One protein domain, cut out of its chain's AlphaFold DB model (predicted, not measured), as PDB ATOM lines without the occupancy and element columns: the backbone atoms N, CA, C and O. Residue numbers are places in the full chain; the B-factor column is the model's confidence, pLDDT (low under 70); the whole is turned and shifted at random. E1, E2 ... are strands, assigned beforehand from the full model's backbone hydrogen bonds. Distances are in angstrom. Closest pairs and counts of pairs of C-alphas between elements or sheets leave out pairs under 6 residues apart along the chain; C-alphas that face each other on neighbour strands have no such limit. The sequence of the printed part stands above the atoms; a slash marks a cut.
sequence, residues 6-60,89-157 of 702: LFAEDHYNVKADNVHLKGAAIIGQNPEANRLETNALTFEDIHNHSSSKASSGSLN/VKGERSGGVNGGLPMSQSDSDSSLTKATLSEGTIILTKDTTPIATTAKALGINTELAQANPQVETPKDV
ATOM      1  N   LEU A   6      82.018 -97.607  -5.234       91.06
ATOM      2  CA  LEU A   6      82.407 -97.707  -3.833       91.06
ATOM      3  C   LEU A   6      82.019 -99.094  -3.318       91.06
ATOM      4  O   LEU A   6      80.839 -99.424  -3.244       91.06
ATOM      5  N   PHE A   7      83.012 -99.898  -2.957       92.38
ATOM      6  CA  PHE A   7      82.814-101.249  -2.438       92.38
ATOM      7  C   PHE A   7      83.340-101.299  -1.008       92.38
ATOM      8  O   PHE A   7      84.550-101.277  -0.785       92.38
ATOM      9  N   ALA A   8      82.427-101.311  -0.043       91.62
ATOM     10  CA  ALA A   8      82.747-101.441   1.367       91.62
ATOM     11  C   ALA A   8      82.693-102.916   1.790       91.62
ATOM     12  O   ALA A   8      81.796-103.653   1.383       91.62
ATOM     13  N   GLU A   9      83.645-103.340   2.627       89.94
ATOM     14  CA  GLU A   9      83.709-104.726   3.118       89.94
ATOM     15  C   GLU A   9      82.511-105.092   4.006       89.94
ATOM     16  O   GLU A   9      82.008-106.206   3.913       89.94
ATOM     17  N   ASP A  10      82.031-104.145   4.818       93.31
ATOM     18  CA  ASP A  10      80.897-104.336   5.732       93.31
ATOM     19  C   ASP A  10      79.721-103.419   5.367       93.31
ATOM     20  O   ASP A  10      78.714-103.882   4.839       93.31
ATOM     21  N   HIS A  11      79.856-102.106   5.559       95.69
ATOM     22  CA  HIS A  11      78.806-101.139   5.240       95.69
ATOM     23  C   HIS A  11      79.377 -99.835   4.688       95.69
ATOM     24  O   HIS A  11      80.534 -99.488   4.935       95.69
ATOM     25  N   TYR A  12      78.551 -99.084   3.963       94.94
ATOM     26  CA  TYR A  12      78.879 -97.720   3.554       94.94
ATOM     27  C   TYR A  12      78.114 -96.694   4.395       94.94
ATOM     28  O   TYR A  12      76.955 -96.894   4.756       94.94
ATOM     29  N   ASN A  13      78.755 -95.557   4.659       95.94
ATOM     30  CA  ASN A  13      78.119 -94.369   5.223       95.94
ATOM     31  C   ASN A  13      78.549 -93.158   4.390       95.94
ATOM     32  O   ASN A  13      79.604 -92.568   4.616       95.94
ATOM     33  N   VAL A  14      77.766 -92.854   3.357       95.38
ATOM     34  CA  VAL A  14      78.088 -91.825   2.365       95.38
ATOM     35  C   VAL A  14      77.230 -90.597   2.629       95.38
ATOM     36  O   VAL A  14      76.004 -90.686   2.667       95.38
ATOM     37  N   LYS A  15      77.877 -89.438   2.758       94.56
ATOM     38  CA  LYS A  15      77.222 -88.131   2.789       94.56
ATOM     39  C   LYS A  15      77.783 -87.272   1.664       94.56
ATOM     40  O   LYS A  15      78.984 -87.018   1.631       94.56
ATOM     41  N   ALA A  16      76.923 -86.852   0.747       92.25
ATOM     42  CA  ALA A  16      77.298 -86.054  -0.416       92.25
ATOM     43  C   ALA A  16      76.169 -85.088  -0.773       92.25
ATOM     44  O   ALA A  16      75.017 -85.369  -0.483       92.25
ATOM     45  N   ASP A  17      76.462 -83.967  -1.432       91.56
ATOM     46  CA  ASP A  17      75.392 -83.046  -1.835       91.56
ATOM     47  C   ASP A  17      74.534 -83.624  -2.966       91.56
ATOM     48  O   ASP A  17      73.319 -83.447  -2.968       91.56
ATOM     49  N   ASN A  18      75.150 -84.312  -3.930       93.31
ATOM     50  CA  ASN A  18      74.467 -84.969  -5.043       93.31
ATOM     51  C   ASN A  18      75.185 -86.273  -5.393       93.31
ATOM     52  O   ASN A  18      76.417 -86.313  -5.429       93.31
ATOM     53  N   VAL A  19      74.421 -87.315  -5.716       93.56
ATOM     54  CA  VAL A  19      74.941 -88.605  -6.175       93.56
ATOM     55  C   VAL A  19      74.332 -88.942  -7.529       93.56
ATOM     56  O   VAL A  19      73.115 -88.923  -7.701       93.56
ATOM     57  N   HIS A  20      75.193 -89.269  -8.488       93.56
ATOM     58  CA  HIS A  20      74.799 -89.744  -9.807       93.56
ATOM     59  C   HIS A  20      75.510 -91.066 -10.103       93.56
ATOM     60  O   HIS A  20      76.741 -91.115 -10.129       93.56
ATOM     61  N   LEU A  21      74.740 -92.135 -10.306       92.69
ATOM     62  CA  LEU A  21      75.257 -93.463 -10.628       92.69
ATOM     63  C   LEU A  21      75.108 -93.725 -12.129       92.69
ATOM     64  O   LEU A  21      74.018 -94.037 -12.590       92.69
ATOM     65  N   LYS A  22      76.204 -93.636 -12.883       91.88
ATOM     66  CA  LYS A  22      76.243 -93.995 -14.307       91.88
ATOM     67  C   LYS A  22      76.932 -95.342 -14.487       91.88
ATOM     68  O   LYS A  22      78.160 -95.398 -14.452       91.88
ATOM     69  N   GLY A  23      76.157 -96.424 -14.576       87.38
ATOM     70  CA  GLY A  23      76.669 -97.803 -14.595       87.38
ATOM     71  C   GLY A  23      77.606 -98.138 -13.423       87.38
ATOM     72  O   GLY A  23      78.354 -99.109 -13.493       87.38
ATOM     73  N   ALA A  24      77.606 -97.321 -12.366       90.88
ATOM     74  CA  ALA A  24      78.497 -97.419 -11.218       90.88
ATOM     75  C   ALA A  24      77.808 -98.141 -10.056       90.88
ATOM     76  O   ALA A  24      76.575 -98.166  -9.986       90.88
ATOM     77  N   ALA A  25      78.598 -98.702  -9.141       92.94
ATOM     78  CA  ALA A  25      78.091 -99.449  -7.995       92.94
ATOM     79  C   ALA A  25      78.431 -98.787  -6.645       92.94
ATOM     80  O   ALA A  25      79.544 -98.310  -6.447       92.94
ATOM     81  N   ILE A  26      77.504 -98.788  -5.688       94.25
ATOM     82  CA  ILE A  26      77.793 -98.551  -4.266       94.25
ATOM     83  C   ILE A  26      77.311 -99.780  -3.501       94.25
ATOM     84  O   ILE A  26      76.115-100.064  -3.469       94.25
ATOM     85  N   ILE A  27      78.240-100.529  -2.917       93.75
ATOM     86  CA  ILE A  27      77.969-101.838  -2.323       93.75
ATOM     87  C   ILE A  27      78.499-101.883  -0.893       93.75
ATOM     88  O   ILE A  27      79.659-101.559  -0.644       93.75
ATOM     89  N   GLY A  28      77.655-102.342   0.025       92.06
ATOM     90  CA  GLY A  28      78.009-102.805   1.363       92.06
ATOM     91  C   GLY A  28      77.240-104.088   1.678       92.06
ATOM     92  O   GLY A  28      76.119-104.279   1.199       92.06
ATOM     93  N   GLN A  29      77.843-104.984   2.452       91.44
ATOM     94  CA  GLN A  29      77.286-106.300   2.771       91.44
ATOM     95  C   GLN A  29      76.211-106.275   3.861       91.44
ATOM     96  O   GLN A  29      75.449-107.235   3.956       91.44
ATOM     97  N   ASN A  30      76.137-105.207   4.662       94.69
ATOM     98  CA  ASN A  30      75.214-105.073   5.784       94.69
ATOM     99  C   ASN A  30      74.115-104.023   5.503       94.69
ATOM    100  O   ASN A  30      74.325-102.830   5.746       94.69
ATOM    101  N   PRO A  31      72.922-104.440   5.029       93.31
ATOM    102  CA  PRO A  31      71.847-103.517   4.667       93.31
ATOM    103  C   PRO A  31      71.336-102.658   5.824       93.31
ATOM    104  O   PRO A  31      70.885-101.539   5.599       93.31
ATOM    105  N   GLU A  32      71.410-103.153   7.062       95.06
ATOM    106  CA  GLU A  32      70.939-102.412   8.239       95.06
ATOM    107  C   GLU A  32      71.870-101.246   8.602       95.06
ATOM    108  O   GLU A  32      71.420-100.244   9.159       95.06
ATOM    109  N   ALA A  33      73.157-101.352   8.252       94.81
ATOM    110  CA  ALA A  33      74.175-100.331   8.508       94.81
ATOM    111  C   ALA A  33      74.481 -99.445   7.283       94.81
ATOM    112  O   ALA A  33      75.076 -98.375   7.426       94.81
ATOM    113  N   ASN A  34      74.062 -99.863   6.088       96.88
ATOM    114  CA  ASN A  34      74.215 -99.110   4.847       96.88
ATOM    115  C   ASN A  34      73.410 -97.800   4.886       96.88
ATOM    116  O   ASN A  34      72.176 -97.816   4.980       96.88
ATOM    117  N   ARG A  35      74.093 -96.654   4.766       96.94
ATOM    118  CA  ARG A  35      73.461 -95.326   4.802       96.94
ATOM    119  C   ARG A  35      74.000 -94.382   3.728       96.94
ATOM    120  O   ARG A  35      75.205 -94.165   3.622       96.94
ATOM    121  N   LEU A  36      73.093 -93.801   2.944       96.94
ATOM    122  CA  LEU A  36      73.384 -92.768   1.943       96.94
ATOM    123  C   LEU A  36      72.548 -91.518   2.233       96.94
ATOM    124  O   LEU A  36      71.326 -91.584   2.226       96.94
ATOM    125  N   GLU A  37      73.189 -90.376   2.456       95.88
ATOM    126  CA  GLU A  37      72.544 -89.079   2.690       95.88
ATOM    127  C   GLU A  37      72.924 -88.111   1.558       95.88
ATOM    128  O   GLU A  37      74.112 -87.854   1.344       95.88
ATOM    129  N   THR A  38      71.933 -87.617   0.803       94.69
ATOM    130  CA  THR A  38      72.154 -86.741  -0.363       94.69
ATOM    131  C   THR A  38      70.980 -85.816  -0.667       94.69
ATOM    132  O   THR A  38      69.835 -86.162  -0.391       94.69
ATOM    133  N   ASN A  39      71.212 -84.656  -1.293       93.38
ATOM    134  CA  ASN A  39      70.105 -83.809  -1.755       93.38
ATOM    135  C   ASN A  39      69.436 -84.417  -2.996       93.38
ATOM    136  O   ASN A  39      68.212 -84.408  -3.110       93.38
ATOM    137  N   ALA A  40      70.221 -84.978  -3.919       90.75
ATOM    138  CA  ALA A  40      69.708 -85.636  -5.119       90.75
ATOM    139  C   ALA A  40      70.401 -86.979  -5.370       90.75
ATOM    140  O   ALA A  40      71.610 -87.114  -5.172       90.75
ATOM    141  N   LEU A  41      69.624 -87.953  -5.846       93.06
ATOM    142  CA  LEU A  41      70.107 -89.244  -6.321       93.06
ATOM    143  C   LEU A  41      69.523 -89.509  -7.708       93.06
ATOM    144  O   LEU A  41      68.305 -89.564  -7.867       93.06
ATOM    145  N   THR A  42      70.387 -89.666  -8.704       94.00
ATOM    146  CA  THR A  42      70.006 -90.059 -10.066       94.00
ATOM    147  C   THR A  42      70.829 -91.261 -10.509       94.00
ATOM    148  O   THR A  42      71.940 -91.477 -10.022       94.00
ATOM    149  N   PHE A  43      70.289 -92.058 -11.426       92.88
ATOM    150  CA  PHE A  43      70.973 -93.234 -11.944       92.88
ATOM    151  C   PHE A  43      70.658 -93.453 -13.421       92.88
ATOM    152  O   PHE A  43      69.560 -93.140 -13.879       92.88
ATOM    153  N   GLU A  44      71.634 -93.973 -14.155       92.44
ATOM    154  CA  GLU A  44      71.490 -94.401 -15.541       92.44
ATOM    155  C   GLU A  44      72.391 -95.607 -15.824       92.44
ATOM    156  O   GLU A  44      73.504 -95.720 -15.301       92.44
ATOM    157  N   ASP A  45      71.902 -96.516 -16.659       91.44
ATOM    158  CA  ASP A  45      72.653 -97.690 -17.089       91.44
ATOM    159  C   ASP A  45      73.560 -97.343 -18.284       91.44
ATOM    160  O   ASP A  45      73.278 -96.426 -19.061       91.44
ATOM    161  N   ILE A  46      74.662 -98.077 -18.452       88.06
ATOM    162  CA  ILE A  46      75.548 -97.952 -19.617       88.06
ATOM    163  C   ILE A  46      75.219 -99.063 -20.611       88.06
ATOM    164  O   ILE A  46      75.314-100.246 -20.291       88.06
ATOM    165  N   HIS A  47      74.879 -98.668 -21.836       88.06
ATOM    166  CA  HIS A  47      74.695 -99.577 -22.962       88.06
ATOM    167  C   HIS A  47      76.044 -99.840 -23.640       88.06
ATOM    168  O   HIS A  47      76.638 -98.935 -24.230       88.06
ATOM    169  N   ASN A  48      76.530-101.074 -23.550       80.12
ATOM    170  CA  ASN A  48      77.754-101.511 -24.208       80.12
ATOM    171  C   ASN A  48      77.414-102.134 -25.557       80.12
ATOM    172  O   ASN A  48      76.460-102.904 -25.669       80.12
ATOM    173  N   HIS A  49      78.236-101.846 -26.563       81.56
ATOM    174  CA  HIS A  49      78.095-102.399 -27.903       81.56
ATOM    175  C   HIS A  49      79.451-102.869 -28.422       81.56
ATOM    176  O   HIS A  49      80.459-102.180 -28.268       81.56
ATOM    177  N   SER A  50      79.452-104.025 -29.071       78.06
ATOM    178  CA  SER A  50      80.581-104.595 -29.795       78.06
ATOM    179  C   SER A  50      80.128-104.872 -31.221       78.06
ATOM    180  O   SER A  50      79.017-105.353 -31.429       78.06
ATOM    181  N   SER A  51      80.946-104.537 -32.219       77.75
ATOM    182  CA  SER A  51      80.652-104.905 -33.607       77.75
ATOM    183  C   SER A  51      81.919-105.152 -34.413       77.75
ATOM    184  O   SER A  51      82.955-104.530 -34.178       77.75
ATOM    185  N   SER A  52      81.824-106.066 -35.375       71.38
ATOM    186  CA  SER A  52      82.873-106.359 -36.352       71.38
ATOM    187  C   SER A  52      82.264-106.441 -37.749       71.38
ATOM    188  O   SER A  52      81.104-106.828 -37.909       71.38
ATOM    189  N   LYS A  53      83.031-106.050 -38.770       77.56
ATOM    190  CA  LYS A  53      82.632-106.172 -40.173       77.56
ATOM    191  C   LYS A  53      83.850-106.489 -41.031       77.56
ATOM    192  O   LYS A  53      84.829-105.749 -41.002       77.56
ATOM    193  N   ALA A  54      83.752-107.543 -41.832       72.94
ATOM    194  CA  ALA A  54      84.766-107.953 -42.792       72.94
ATOM    195  C   ALA A  54      84.137-108.066 -44.180       72.94
ATOM    196  O   ALA A  54      83.116-108.736 -44.353       72.94
ATOM    197  N   SER A  55      84.745-107.434 -45.180       73.06
ATOM    198  CA  SER A  55      84.283-107.508 -46.566       73.06
ATOM    199  C   SER A  55      85.449-107.787 -47.506       73.06
ATOM    200  O   SER A  55      86.525-107.209 -47.354       73.06
ATOM    201  N   SER A  56      85.228-108.640 -48.501       65.44
ATOM    202  CA  SER A  56      86.213-108.953 -49.532       65.44
ATOM    203  C   SER A  56      85.556-109.204 -50.885       65.44
ATOM    204  O   SER A  56      84.364-109.482 -50.986       65.44
ATOM    205  N   GLY A  57      86.348-109.085 -51.946       61.28
ATOM    206  CA  GLY A  57      85.958-109.435 -53.305       61.28
ATOM    207  C   GLY A  57      87.144-110.058 -54.028       61.28
ATOM    208  O   GLY A  57      88.291-109.917 -53.600       61.28
ATOM    209  N   SER A  58      86.876-110.770 -55.115       60.75
ATOM    210  CA  SER A  58      87.926-111.303 -55.988       60.75
ATOM    211  C   SER A  58      87.582-111.067 -57.450       60.75
ATOM    212  O   SER A  58      86.438-110.783 -57.795       60.75
ATOM    213  N   LEU A  59      88.590-111.159 -58.307       53.47
ATOM    214  CA  LEU A  59      88.452-111.182 -59.754       53.47
ATOM    215  C   LEU A  59      89.389-112.274 -60.254       53.47
ATOM    216  O   LEU A  59      90.598-112.181 -60.036       53.47
ATOM    217  N   ASN A  60      88.836-113.297 -60.899       54.47
ATOM    218  CA  ASN A  60      89.628-114.386 -61.449       54.47
ATOM    219  C   ASN A  60      89.785-114.184 -62.956       54.47
ATOM    220  O   ASN A  60      88.810-114.115 -63.708       54.47
ATOM    221  N   VAL A  89      96.954-130.771 -84.136       68.50
ATOM    222  CA  VAL A  89      95.803-130.151 -83.472       68.50
ATOM    223  C   VAL A  89      96.330-129.006 -82.620       68.50
ATOM    224  O   VAL A  89      96.998-129.237 -81.613       68.50
ATOM    225  N   LYS A  90      96.050-127.769 -83.044       66.19
ATOM    226  CA  LYS A  90      96.439-126.580 -82.284       66.19
ATOM    227  C   LYS A  90      95.676-126.536 -80.967       66.19
ATOM    228  O   LYS A  90      94.478-126.813 -80.941       66.19
ATOM    229  N   GLY A  91      96.372-126.181 -79.899       59.62
ATOM    230  CA  GLY A  91      95.759-125.923 -78.615       59.62
ATOM    231  C   GLY A  91      94.906-124.663 -78.673       59.62
ATOM    232  O   GLY A  91      95.347-123.607 -79.140       59.62
ATOM    233  N   GLU A  92      93.667-124.772 -78.212       54.41
ATOM    234  CA  GLU A  92      92.768-123.630 -78.129       54.41
ATOM    235  C   GLU A  92      93.131-122.738 -76.936       54.41
ATOM    236  O   GLU A  92      93.637-123.192 -75.900       54.41
ATOM    237  N   ARG A  93      92.905-121.432 -77.123       53.91
ATOM    238  CA  ARG A  93      92.967-120.433 -76.058       53.91
ATOM    239  C   ARG A  93      91.597-120.360 -75.406       53.91
ATOM    240  O   ARG A  93      90.697-119.737 -75.963       53.91
ATOM    241  N   SER A  94      91.470-120.950 -74.228       51.16
ATOM    242  CA  SER A  94      90.321-120.737 -73.361       51.16
ATOM    243  C   SER A  94      90.678-119.635 -72.360       51.16
ATOM    244  O   SER A  94      91.698-119.649 -71.663       51.16
ATOM    245  N   GLY A  95      89.877-118.574 -72.376       51.78
ATOM    246  CA  GLY A  95      90.102-117.397 -71.554       51.78
ATOM    247  C   GLY A  95      88.784-116.841 -71.053       51.78
ATOM    248  O   GLY A  95      87.886-116.583 -71.853       51.78
ATOM    249  N   GLY A  96      88.672-116.658 -69.741       54.41
ATOM    250  CA  GLY A  96      87.480-116.119 -69.097       54.41
ATOM    251  C   GLY A  96      87.844-115.107 -68.017       54.41
ATOM    252  O   GLY A  96      88.775-115.323 -67.238       54.41
ATOM    253  N   VAL A  97      87.099-114.001 -67.979       44.38
ATOM    254  CA  VAL A  97      87.096-113.046 -66.867       44.38
ATOM    255  C   VAL A  97      85.840-113.322 -66.064       44.38
ATOM    256  O   VAL A  97      84.747-113.016 -66.530       44.38
ATOM    257  N   ASN A  98      85.991-113.884 -64.868       53.75
ATOM    258  CA  ASN A  98      84.861-114.094 -63.973       53.75
ATOM    259  C   ASN A  98      85.032-113.231 -62.727       53.75
ATOM    260  O   ASN A  98      86.080-113.240 -62.072       53.75
ATOM    261  N   GLY A  99      83.978-112.476 -62.403       52.59
ATOM    262  CA  GLY A  99      83.867-111.799 -61.118       52.59
ATOM    263  C   GLY A  99      83.953-112.840 -60.009       52.59
ATOM    264  O   GLY A  99      83.271-113.862 -60.052       52.59
ATOM    265  N   GLY A 100      84.851-112.627 -59.060       55.12
ATOM    266  CA  GLY A 100      84.952-113.471 -57.885       55.12
ATOM    267  C   GLY A 100      83.867-113.134 -56.866       55.12
ATOM    268  O   GLY A 100      83.201-112.103 -56.958       55.12
ATOM    269  N   LEU A 101      83.677-114.023 -55.894       59.94
ATOM    270  CA  LEU A 101      82.585-113.926 -54.929       59.94
ATOM    271  C   LEU A 101      82.770-112.709 -54.006       59.94
ATOM    272  O   LEU A 101      83.793-112.632 -53.314       59.94
ATOM    273  N   PRO A 102      81.814-111.762 -53.969       58.78
ATOM    274  CA  PRO A 102      81.785-110.748 -52.930       58.78
ATOM    275  C   PRO A 102      81.361-111.404 -51.614       58.78
ATOM    276  O   PRO A 102      80.335-112.078 -51.545       58.78
ATOM    277  N   MET A 103      82.146-111.200 -50.563       60.94
ATOM    278  CA  MET A 103      81.864-111.721 -49.231       60.94
ATOM    279  C   MET A 103      81.742-110.572 -48.244       60.94
ATOM    280  O   MET A 103      82.558-109.650 -48.246       60.94
ATOM    281  N   SER A 104      80.726-110.627 -47.390       67.12
ATOM    282  CA  SER A 104      80.538-109.677 -46.301       67.12
ATOM    283  C   SER A 104      80.042-110.415 -45.070       67.12
ATOM    284  O   SER A 104      79.028-111.101 -45.127       67.12
ATOM    285  N   GLN A 105      80.732-110.229 -43.953       59.03
ATOM    286  CA  GLN A 105      80.346-110.762 -42.657       59.03
ATOM    287  C   GLN A 105      80.299-109.616 -41.655       59.03
ATOM    288  O   GLN A 105      81.165-108.740 -41.665       59.03
ATOM    289  N   SER A 106      79.287-109.616 -40.800       68.81
ATOM    290  CA  SER A 106      79.181-108.688 -39.682       68.81
ATOM    291  C   SER A 106      78.744-109.431 -38.435       68.81
ATOM    292  O   SER A 106      77.944-110.359 -38.530       68.81
ATOM    293  N   ASP A 107      79.250-108.997 -37.290       65.31
ATOM    294  CA  ASP A 107      78.844-109.501 -35.984       65.31
ATOM    295  C   ASP A 107      78.566-108.332 -35.047       65.31
ATOM    296  O   ASP A 107      79.196-107.274 -35.180       65.31
ATOM    297  N   SER A 108      77.646-108.518 -34.109       75.00
ATOM    298  CA  SER A 108      77.329-107.506 -33.108       75.00
ATOM    299  C   SER A 108      76.853-108.134 -31.812       75.00
ATOM    300  O   SER A 108      75.996-109.012 -31.841       75.00
ATOM    301  N   ASP A 109      77.330-107.600 -30.696       74.62
ATOM    302  CA  ASP A 109      76.854-107.950 -29.363       74.62
ATOM    303  C   ASP A 109      76.558-106.683 -28.551       74.62
ATOM    304  O   ASP A 109      77.102-105.602 -28.813       74.62
ATOM    305  N   SER A 110      75.668-106.800 -27.572       80.50
ATOM    306  CA  SER A 110      75.317-105.701 -26.683       80.50
ATOM    307  C   SER A 110      75.061-106.181 -25.265       80.50
ATOM    308  O   SER A 110      74.400-107.196 -25.053       80.50
ATOM    309  N   SER A 111      75.517-105.402 -24.289       83.38
ATOM    310  CA  SER A 111      75.273-105.662 -22.872       83.38
ATOM    311  C   SER A 111      74.858-104.383 -22.148       83.38
ATOM    312  O   SER A 111      75.017-103.278 -22.668       83.38
ATOM    313  N   LEU A 112      74.303-104.525 -20.945       86.62
ATOM    314  CA  LEU A 112      73.866-103.400 -20.120       86.62
ATOM    315  C   LEU A 112      74.589-103.438 -18.774       86.62
ATOM    316  O   LEU A 112      74.353-104.346 -17.978       86.62
ATOM    317  N   THR A 113      75.438-102.449 -18.504       89.25
ATOM    318  CA  THR A 113      76.027-102.247 -17.176       89.25
ATOM    319  C   THR A 113      75.067-101.409 -16.337       89.25
ATOM    320  O   THR A 113      74.874-100.221 -16.600       89.25
ATOM    321  N   LYS A 114      74.464-102.022 -15.320       91.50
ATOM    322  CA  LYS A 114      73.441-101.397 -14.485       91.50
ATOM    323  C   LYS A 114      74.033-100.534 -13.377       91.50
ATOM    324  O   LYS A 114      74.936-100.972 -12.655       91.50
ATOM    325  N   ALA A 115      73.464 -99.351 -13.167       92.56
ATOM    326  CA  ALA A 115      73.699 -98.581 -11.950       92.56
ATOM    327  C   ALA A 115      73.190 -99.370 -10.737       92.56
ATOM    328  O   ALA A 115      72.022 -99.753 -10.684       92.56
ATOM    329  N   THR A 116      74.074 -99.645  -9.776       93.44
ATOM    330  CA  THR A 116      73.799-100.603  -8.697       93.44
ATOM    331  C   THR A 116      74.020 -99.981  -7.321       93.44
ATOM    332  O   THR A 116      75.040 -99.351  -7.064       93.44
ATOM    333  N   LEU A 117      73.076-100.169  -6.407       94.38
ATOM    334  CA  LEU A 117      73.171 -99.728  -5.019       94.38
ATOM    335  C   LEU A 117      72.667-100.870  -4.136       94.38
ATOM    336  O   LEU A 117      71.516-101.276  -4.273       94.38
ATOM    337  N   SER A 118      73.516-101.420  -3.265       94.25
ATOM    338  CA  SER A 118      73.069-102.446  -2.315       94.25
ATOM    339  C   SER A 118      72.012-101.867  -1.372       94.25
ATOM    340  O   SER A 118      72.053-100.681  -1.053       94.25
ATOM    341  N   GLU A 119      71.081-102.700  -0.909       94.88
ATOM    342  CA  GLU A 119      69.973-102.233  -0.072       94.88
ATOM    343  C   GLU A 119      70.472-101.562   1.225       94.88
ATOM    344  O   GLU A 119      71.518-101.925   1.771       94.88
ATOM    345  N   GLY A 120      69.722-100.566   1.699       94.25
ATOM    346  CA  GLY A 120      70.039 -99.778   2.885       94.25
ATOM    347  C   GLY A 120      69.160 -98.537   3.013       94.25
ATOM    348  O   GLY A 120      68.212 -98.348   2.244       94.25
ATOM    349  N   THR A 121      69.482 -97.677   3.978       96.75
ATOM    350  CA  THR A 121      68.743 -96.432   4.227       96.75
ATOM    351  C   THR A 121      69.276 -95.299   3.349       96.75
ATOM    352  O   THR A 121      70.432 -94.891   3.478       96.75
ATOM    353  N   ILE A 122      68.426 -94.740   2.491       96.44
ATOM    354  CA  ILE A 122      68.718 -93.554   1.675       96.44
ATOM    355  C   ILE A 122      67.928 -92.374   2.237       96.44
ATOM    356  O   ILE A 122      66.718 -92.477   2.409       96.44
ATOM    357  N   ILE A 123      68.589 -91.253   2.508       94.75
ATOM    358  CA  ILE A 123      67.971 -90.031   3.028       94.75
ATOM    359  C   ILE A 123      68.149 -88.916   2.003       94.75
ATOM    360  O   ILE A 123      69.271 -88.488   1.732       94.75
ATOM    361  N   LEU A 124      67.029 -88.453   1.452       92.25
ATOM    362  CA  LEU A 124      66.953 -87.352   0.500       92.25
ATOM    363  C   LEU A 124      66.680 -86.037   1.243       92.25
ATOM    364  O   LEU A 124      65.643 -85.905   1.892       92.25
ATOM    365  N   THR A 125      67.604 -85.076   1.165       88.25
ATOM    366  CA  THR A 125      67.620 -83.852   2.002       88.25
ATOM    367  C   THR A 125      67.293 -82.549   1.262       88.25
ATOM    368  O   THR A 125      67.444 -81.474   1.832       88.25
ATOM    369  N   LYS A 126      66.854 -82.613  -0.004       76.62
ATOM    370  CA  LYS A 126      66.557 -81.419  -0.823       76.62
ATOM    371  C   LYS A 126      65.380 -80.581  -0.305       76.62
ATOM    372  O   LYS A 126      65.369 -79.371  -0.519       76.62
ATOM    373  N   ASP A 127      64.417 -81.210   0.362       70.81
ATOM    374  CA  ASP A 127      63.244 -80.540   0.922       70.81
ATOM    375  C   ASP A 127      63.469 -80.176   2.398       70.81
ATOM    376  O   ASP A 127      64.307 -80.758   3.084       70.81
ATOM    377  N   THR A 128      62.678 -79.241   2.937       68.69
ATOM    378  CA  THR A 128      62.731 -78.858   4.364       68.69
ATOM    379  C   THR A 128      62.409 -80.015   5.321       68.69
ATOM    380  O   THR A 128      62.619 -79.888   6.526       68.69
ATOM    381  N   THR A 129      61.920 -81.144   4.793       82.88
ATOM    382  CA  THR A 129      61.703 -82.401   5.515       82.88
ATOM    383  C   THR A 129      62.453 -83.534   4.800       82.88
ATOM    384  O   THR A 129      62.070 -83.884   3.685       82.88
ATOM    385  N   PRO A 130      63.498 -84.126   5.410       87.38
ATOM    386  CA  PRO A 130      64.210 -85.258   4.825       87.38
ATOM    387  C   PRO A 130      63.301 -86.471   4.597       87.38
ATOM    388  O   PRO A 130      62.503 -86.828   5.466       87.38
ATOM    389  N   ILE A 131      63.461 -87.140   3.455       90.81
ATOM    390  CA  ILE A 131      62.704 -88.347   3.096       90.81
ATOM    391  C   ILE A 131      63.623 -89.563   3.194       90.81
ATOM    392  O   ILE A 131      64.673 -89.590   2.556       90.81
ATOM    393  N   ALA A 132      63.219 -90.579   3.958       92.62
ATOM    394  CA  ALA A 132      63.897 -91.873   3.999       92.62
ATOM    395  C   ALA A 132      63.286 -92.846   2.972       92.62
ATOM    396  O   ALA A 132      62.066 -92.966   2.875       92.62
ATOM    397  N   THR A 133      64.126 -93.540   2.210       93.62
ATOM    398  CA  THR A 133      63.749 -94.513   1.171       93.62
ATOM    399  C   THR A 133      64.826 -95.603   1.041       93.62
ATOM    400  O   THR A 133      65.805 -95.594   1.789       93.62
ATOM    401  N   THR A 134      64.664 -96.549   0.113       94.06
ATOM    402  CA  THR A 134      65.645 -97.611  -0.171       94.06
ATOM    403  C   THR A 134      65.976 -97.706  -1.660       94.06
ATOM    404  O   THR A 134      65.256 -97.163  -2.502       94.06
ATOM    405  N   ALA A 135      67.066 -98.400  -2.004       91.50
ATOM    406  CA  ALA A 135      67.483 -98.595  -3.394       91.50
ATOM    407  C   ALA A 135      66.391 -99.309  -4.204       91.50
ATOM    408  O   ALA A 135      66.016 -98.846  -5.285       91.50
ATOM    409  N   LYS A 136      65.796-100.363  -3.630       92.38
ATOM    410  CA  LYS A 136      64.663-101.079  -4.224       92.38
ATOM    411  C   LYS A 136      63.432-100.192  -4.430       92.38
ATOM    412  O   LYS A 136      62.797-100.287  -5.477       92.38
ATOM    413  N   ALA A 137      63.096 -99.329  -3.467       90.81
ATOM    414  CA  ALA A 137      61.950 -98.420  -3.580       90.81
ATOM    415  C   ALA A 137      62.145 -97.342  -4.663       90.81
ATOM    416  O   ALA A 137      61.172 -96.899  -5.270       90.81
ATOM    417  N   LEU A 138      63.396 -96.955  -4.936       90.38
ATOM    418  CA  LEU A 138      63.766 -96.033  -6.015       90.38
ATOM    419  C   LEU A 138      63.956 -96.720  -7.379       90.38
ATOM    420  O   LEU A 138      64.218 -96.038  -8.368       90.38
ATOM    421  N   GLY A 139      63.827 -98.050  -7.449       90.12
ATOM    422  CA  GLY A 139      64.007 -98.819  -8.683       90.12
ATOM    423  C   GLY A 139      65.465 -98.976  -9.128       90.12
ATOM    424  O   GLY A 139      65.708 -99.301 -10.288       90.12
ATOM    425  N   ILE A 140      66.430 -98.758  -8.231       92.56
ATOM    426  CA  ILE A 140      67.859 -98.957  -8.509       92.56
ATOM    427  C   ILE A 140      68.175-100.456  -8.419       92.56
ATOM    428  O   ILE A 140      67.644-101.161  -7.556       92.56
ATOM    429  N   ASN A 141      69.046-100.966  -9.297       91.31
ATOM    430  CA  ASN A 141      69.481-102.361  -9.233       91.31
ATOM    431  C   ASN A 141      70.188-102.641  -7.896       91.31
ATOM    432  O   ASN A 141      71.091-101.910  -7.504       91.31
ATOM    433  N   THR A 142      69.813-103.722  -7.215       90.69
ATOM    434  CA  THR A 142      70.439-104.150  -5.947       90.69
ATOM    435  C   THR A 142      71.308-105.399  -6.117       90.69
ATOM    436  O   THR A 142      72.053-105.772  -5.211       90.69
ATOM    437  N   GLU A 143      71.256-106.046  -7.288       85.12
ATOM    438  CA  GLU A 143      71.953-107.302  -7.565       85.12
ATOM    439  C   GLU A 143      73.320-107.070  -8.220       85.12
ATOM    440  O   GLU A 143      73.413-106.770  -9.412       85.12
ATOM    441  N   LEU A 144      74.401-107.294  -7.466       82.81
ATOM    442  CA  LEU A 144      75.771-107.165  -7.980       82.81
ATOM    443  C   LEU A 144      76.109-108.213  -9.055       82.81
ATOM    444  O   LEU A 144      76.835-107.924 -10.001       82.81
ATOM    445  N   ALA A 145      75.563-109.429  -8.942       80.06
ATOM    446  CA  ALA A 145      75.874-110.536  -9.853       80.06
ATOM    447  C   ALA A 145      75.446-110.277 -11.312       80.06
ATOM    448  O   ALA A 145      76.001-110.881 -12.225       80.06
ATOM    449  N   GLN A 146      74.486-109.374 -11.530       71.12
ATOM    450  CA  GLN A 146      73.969-109.007 -12.853       71.12
ATOM    451  C   GLN A 146      74.287-107.550 -13.227       71.12
ATOM    452  O   GLN A 146      73.734-107.025 -14.192       71.12
ATOM    453  N   ALA A 147      75.149-106.880 -12.457       79.62
ATOM    454  CA  ALA A 147      75.393-105.449 -12.595       79.62
ATOM    455  C   ALA A 147      76.286-105.094 -13.793       79.62
ATOM    456  O   ALA A 147      76.132-104.017 -14.358       79.62
ATOM    457  N   ASN A 148      77.205-105.976 -14.200       80.81
ATOM    458  CA  ASN A 148      78.137-105.694 -15.295       80.81
ATOM    459  C   ASN A 148      78.449-106.931 -16.169       80.81
ATOM    460  O   ASN A 148      79.551-107.483 -16.082       80.81
ATOM    461  N   PRO A 149      77.496-107.402 -16.995       75.19
ATOM    462  CA  PRO A 149      77.777-108.406 -18.017       75.19
ATOM    463  C   PRO A 149      78.712-107.824 -19.092       75.19
ATOM    464  O   PRO A 149      78.441-106.759 -19.649       75.19
ATOM    465  N   GLN A 150      79.816-108.512 -19.398       71.94
ATOM    466  CA  GLN A 150      80.714-108.115 -20.488       71.94
ATOM    467  C   GLN A 150      80.111-108.491 -21.843       71.94
ATOM    468  O   GLN A 150      79.521-109.561 -21.970       71.94
ATOM    469  N   VAL A 151      80.280-107.616 -22.837       73.31
ATOM    470  CA  VAL A 151      80.058-107.975 -24.246       73.31
ATOM    471  C   VAL A 151      81.107-108.992 -24.688       73.31
ATOM    472  O   VAL A 151      82.258-108.941 -24.238       73.31
ATOM    473  N   GLU A 152      80.727-109.892 -25.586       66.62
ATOM    474  CA  GLU A 152      81.678-110.766 -26.256       66.62
ATOM    475  C   GLU A 152      82.727-109.937 -27.009       66.62
ATOM    476  O   GLU A 152      82.464-108.866 -27.576       66.62
ATOM    477  N   THR A 153      83.962-110.440 -26.996       66.69
ATOM    478  CA  THR A 153      85.049-109.815 -27.748       66.69
ATOM    479  C   THR A 153      84.702-109.882 -29.237       66.69
ATOM    480  O   THR A 153      84.378-110.972 -29.714       66.69
ATOM    481  N   PRO A 154      84.754-108.759 -29.983       63.50
ATOM    482  CA  PRO A 154      84.443-108.791 -31.404       63.50
ATOM    483  C   PRO A 154      85.364-109.781 -32.119       63.50
ATOM    484  O   PRO A 154      86.546-109.903 -31.782       63.50
ATOM    485  N   LYS A 155      84.811-110.501 -33.098       68.00
ATOM    486  CA  LYS A 155      85.568-111.482 -33.880       68.00
ATOM    487  C   LYS A 155      86.786-110.830 -34.533       68.00
ATOM    488  O   LYS A 155      86.737-109.682 -34.971       68.00
ATOM    489  N   ASP A 156      87.874-111.592 -34.613       74.69
ATOM    490  CA  ASP A 156      89.104-111.149 -35.262       74.69
ATOM    491  C   ASP A 156      88.868-110.974 -36.769       74.69
ATOM    492  O   ASP A 156      88.677-111.945 -37.503       74.69
ATOM    493  N   VAL A 157      88.890-109.720 -37.226       75.19
ATOM    494  CA  VAL A 157      88.680-109.354 -38.633       75.19
ATOM    495  C   VAL A 157      89.731-109.996 -39.542       75.19
ATOM    496  O   VAL A 157      89.405-110.352 -40.672       75.19
TER     497      VAL A 157
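This is residues 6 to 60 and 89 to 157 of the 702 residues of the protein "Toxin CdiA" of Haemophilus pittmaniae (UniProt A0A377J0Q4). A small head of short strands, wound in stacked turns with three sides, has a long, thin arm leading away from it, made first of two antiparallel strands, E6 and E8, and farther out of E7 and residues 89 to 92; the arm as a whole, from the head to residue 89, makes most of the length. In the head E1, E4 and E9 lie side by side on one side, E2 and E5 on a second, and residues 6 to 7, E3 and residues 116 to 117 make a third; E10 folds back beside E9, E7 carries the arm's line further to the free residues 89 to 95, and the last printed residues run back along the start of the arm. The printed part has 124 residues, with no named helix and ten named strands, E1 to E10 in order along the chain; the class is all strand, though under half of the residues, 56 of 124, are in named elements. The largest sheet has the order E1, E4, E9, E10 and is mixed, the sheet E2, E5 is parallel, and the sheet E6, E8 is antiparallel. The whole is extended, with a radius of gyration of the C-alphas of 27.5 A and spans of 105 by 29 by 20 A.

In the largest sheet the edge strands are E1, residues 13 to 15, and E10, residues 131 to 133; the inner strands are E4, residues 35 to 38, and E9, residues 121 to 124. E1 and E4 are parallel at 6 degrees, with N 37 and O 14 at 2.8 A. E4 and E9 are parallel at 9 degrees, with N 123 and O 36 at 2.8 A. E9 and E10 are a hairpin, antiparallel at 145 degrees, with N 124 and O 131 at 2.8 A. E2, residues 18 to 22, and E5, residues 40 to 44, are parallel neighbours at 6 degrees, with N 19 and O 40 at 2.9 A. The closest C-alphas of E2 and E4 are those of Asn 18 and Thr 38, 5.5 A apart; those of E5 and E9 are Ala 40 and Leu 124, 6.5 A apart. E3, residues 25 to 27, pairs with no named strand, but residues 26 to 27 pair in parallel with residues 6 to 7, and residues 25 to 26 with residues 116 to 117. E5 runs on into E6, residues 46 to 56, at 23 degrees across a break of one residue. E6 and E8, residues 103 to 113, are antiparallel at 172 degrees, with N 46 and O 113 at 2.8 A and N 56 and O 103 at 2.9 A. E7, residues 93 to 99, pairs with no named strand; its residues 98 to 99 pair antiparallel with residues 59 to 60.

E1 begins at C-alpha 13, (78.119, -94.369, 5.223), and is 6.8 A long; E4 measures 10.1 A, E9 10.0 A and E10 6.5 A. E2 is 13.1 A long, E5 13.7 A and E3 6.2 A. E6 covers 33.6 A, ending at C-alpha 56, (86.213, -108.953, -49.532). E8 covers 33.9 A and E7 19.5 A. E10 ends at C-alpha 133, (63.749, -94.513, 1.171).

The two C-alphas farthest apart, those of Val 89 and Thr 128, are 107.0 A apart. Residues 61 to 88 are not printed, and C-alphas 60 and 89 are 27.8 A apart across this cut. Of the links that are printed whole, none is long. Residues 134 to 157 hold no named element. The mean pLDDT of the printed part is 81.8; it is under 70 at residues 56 to 60, 89 to 107, 128 and 152 to 155.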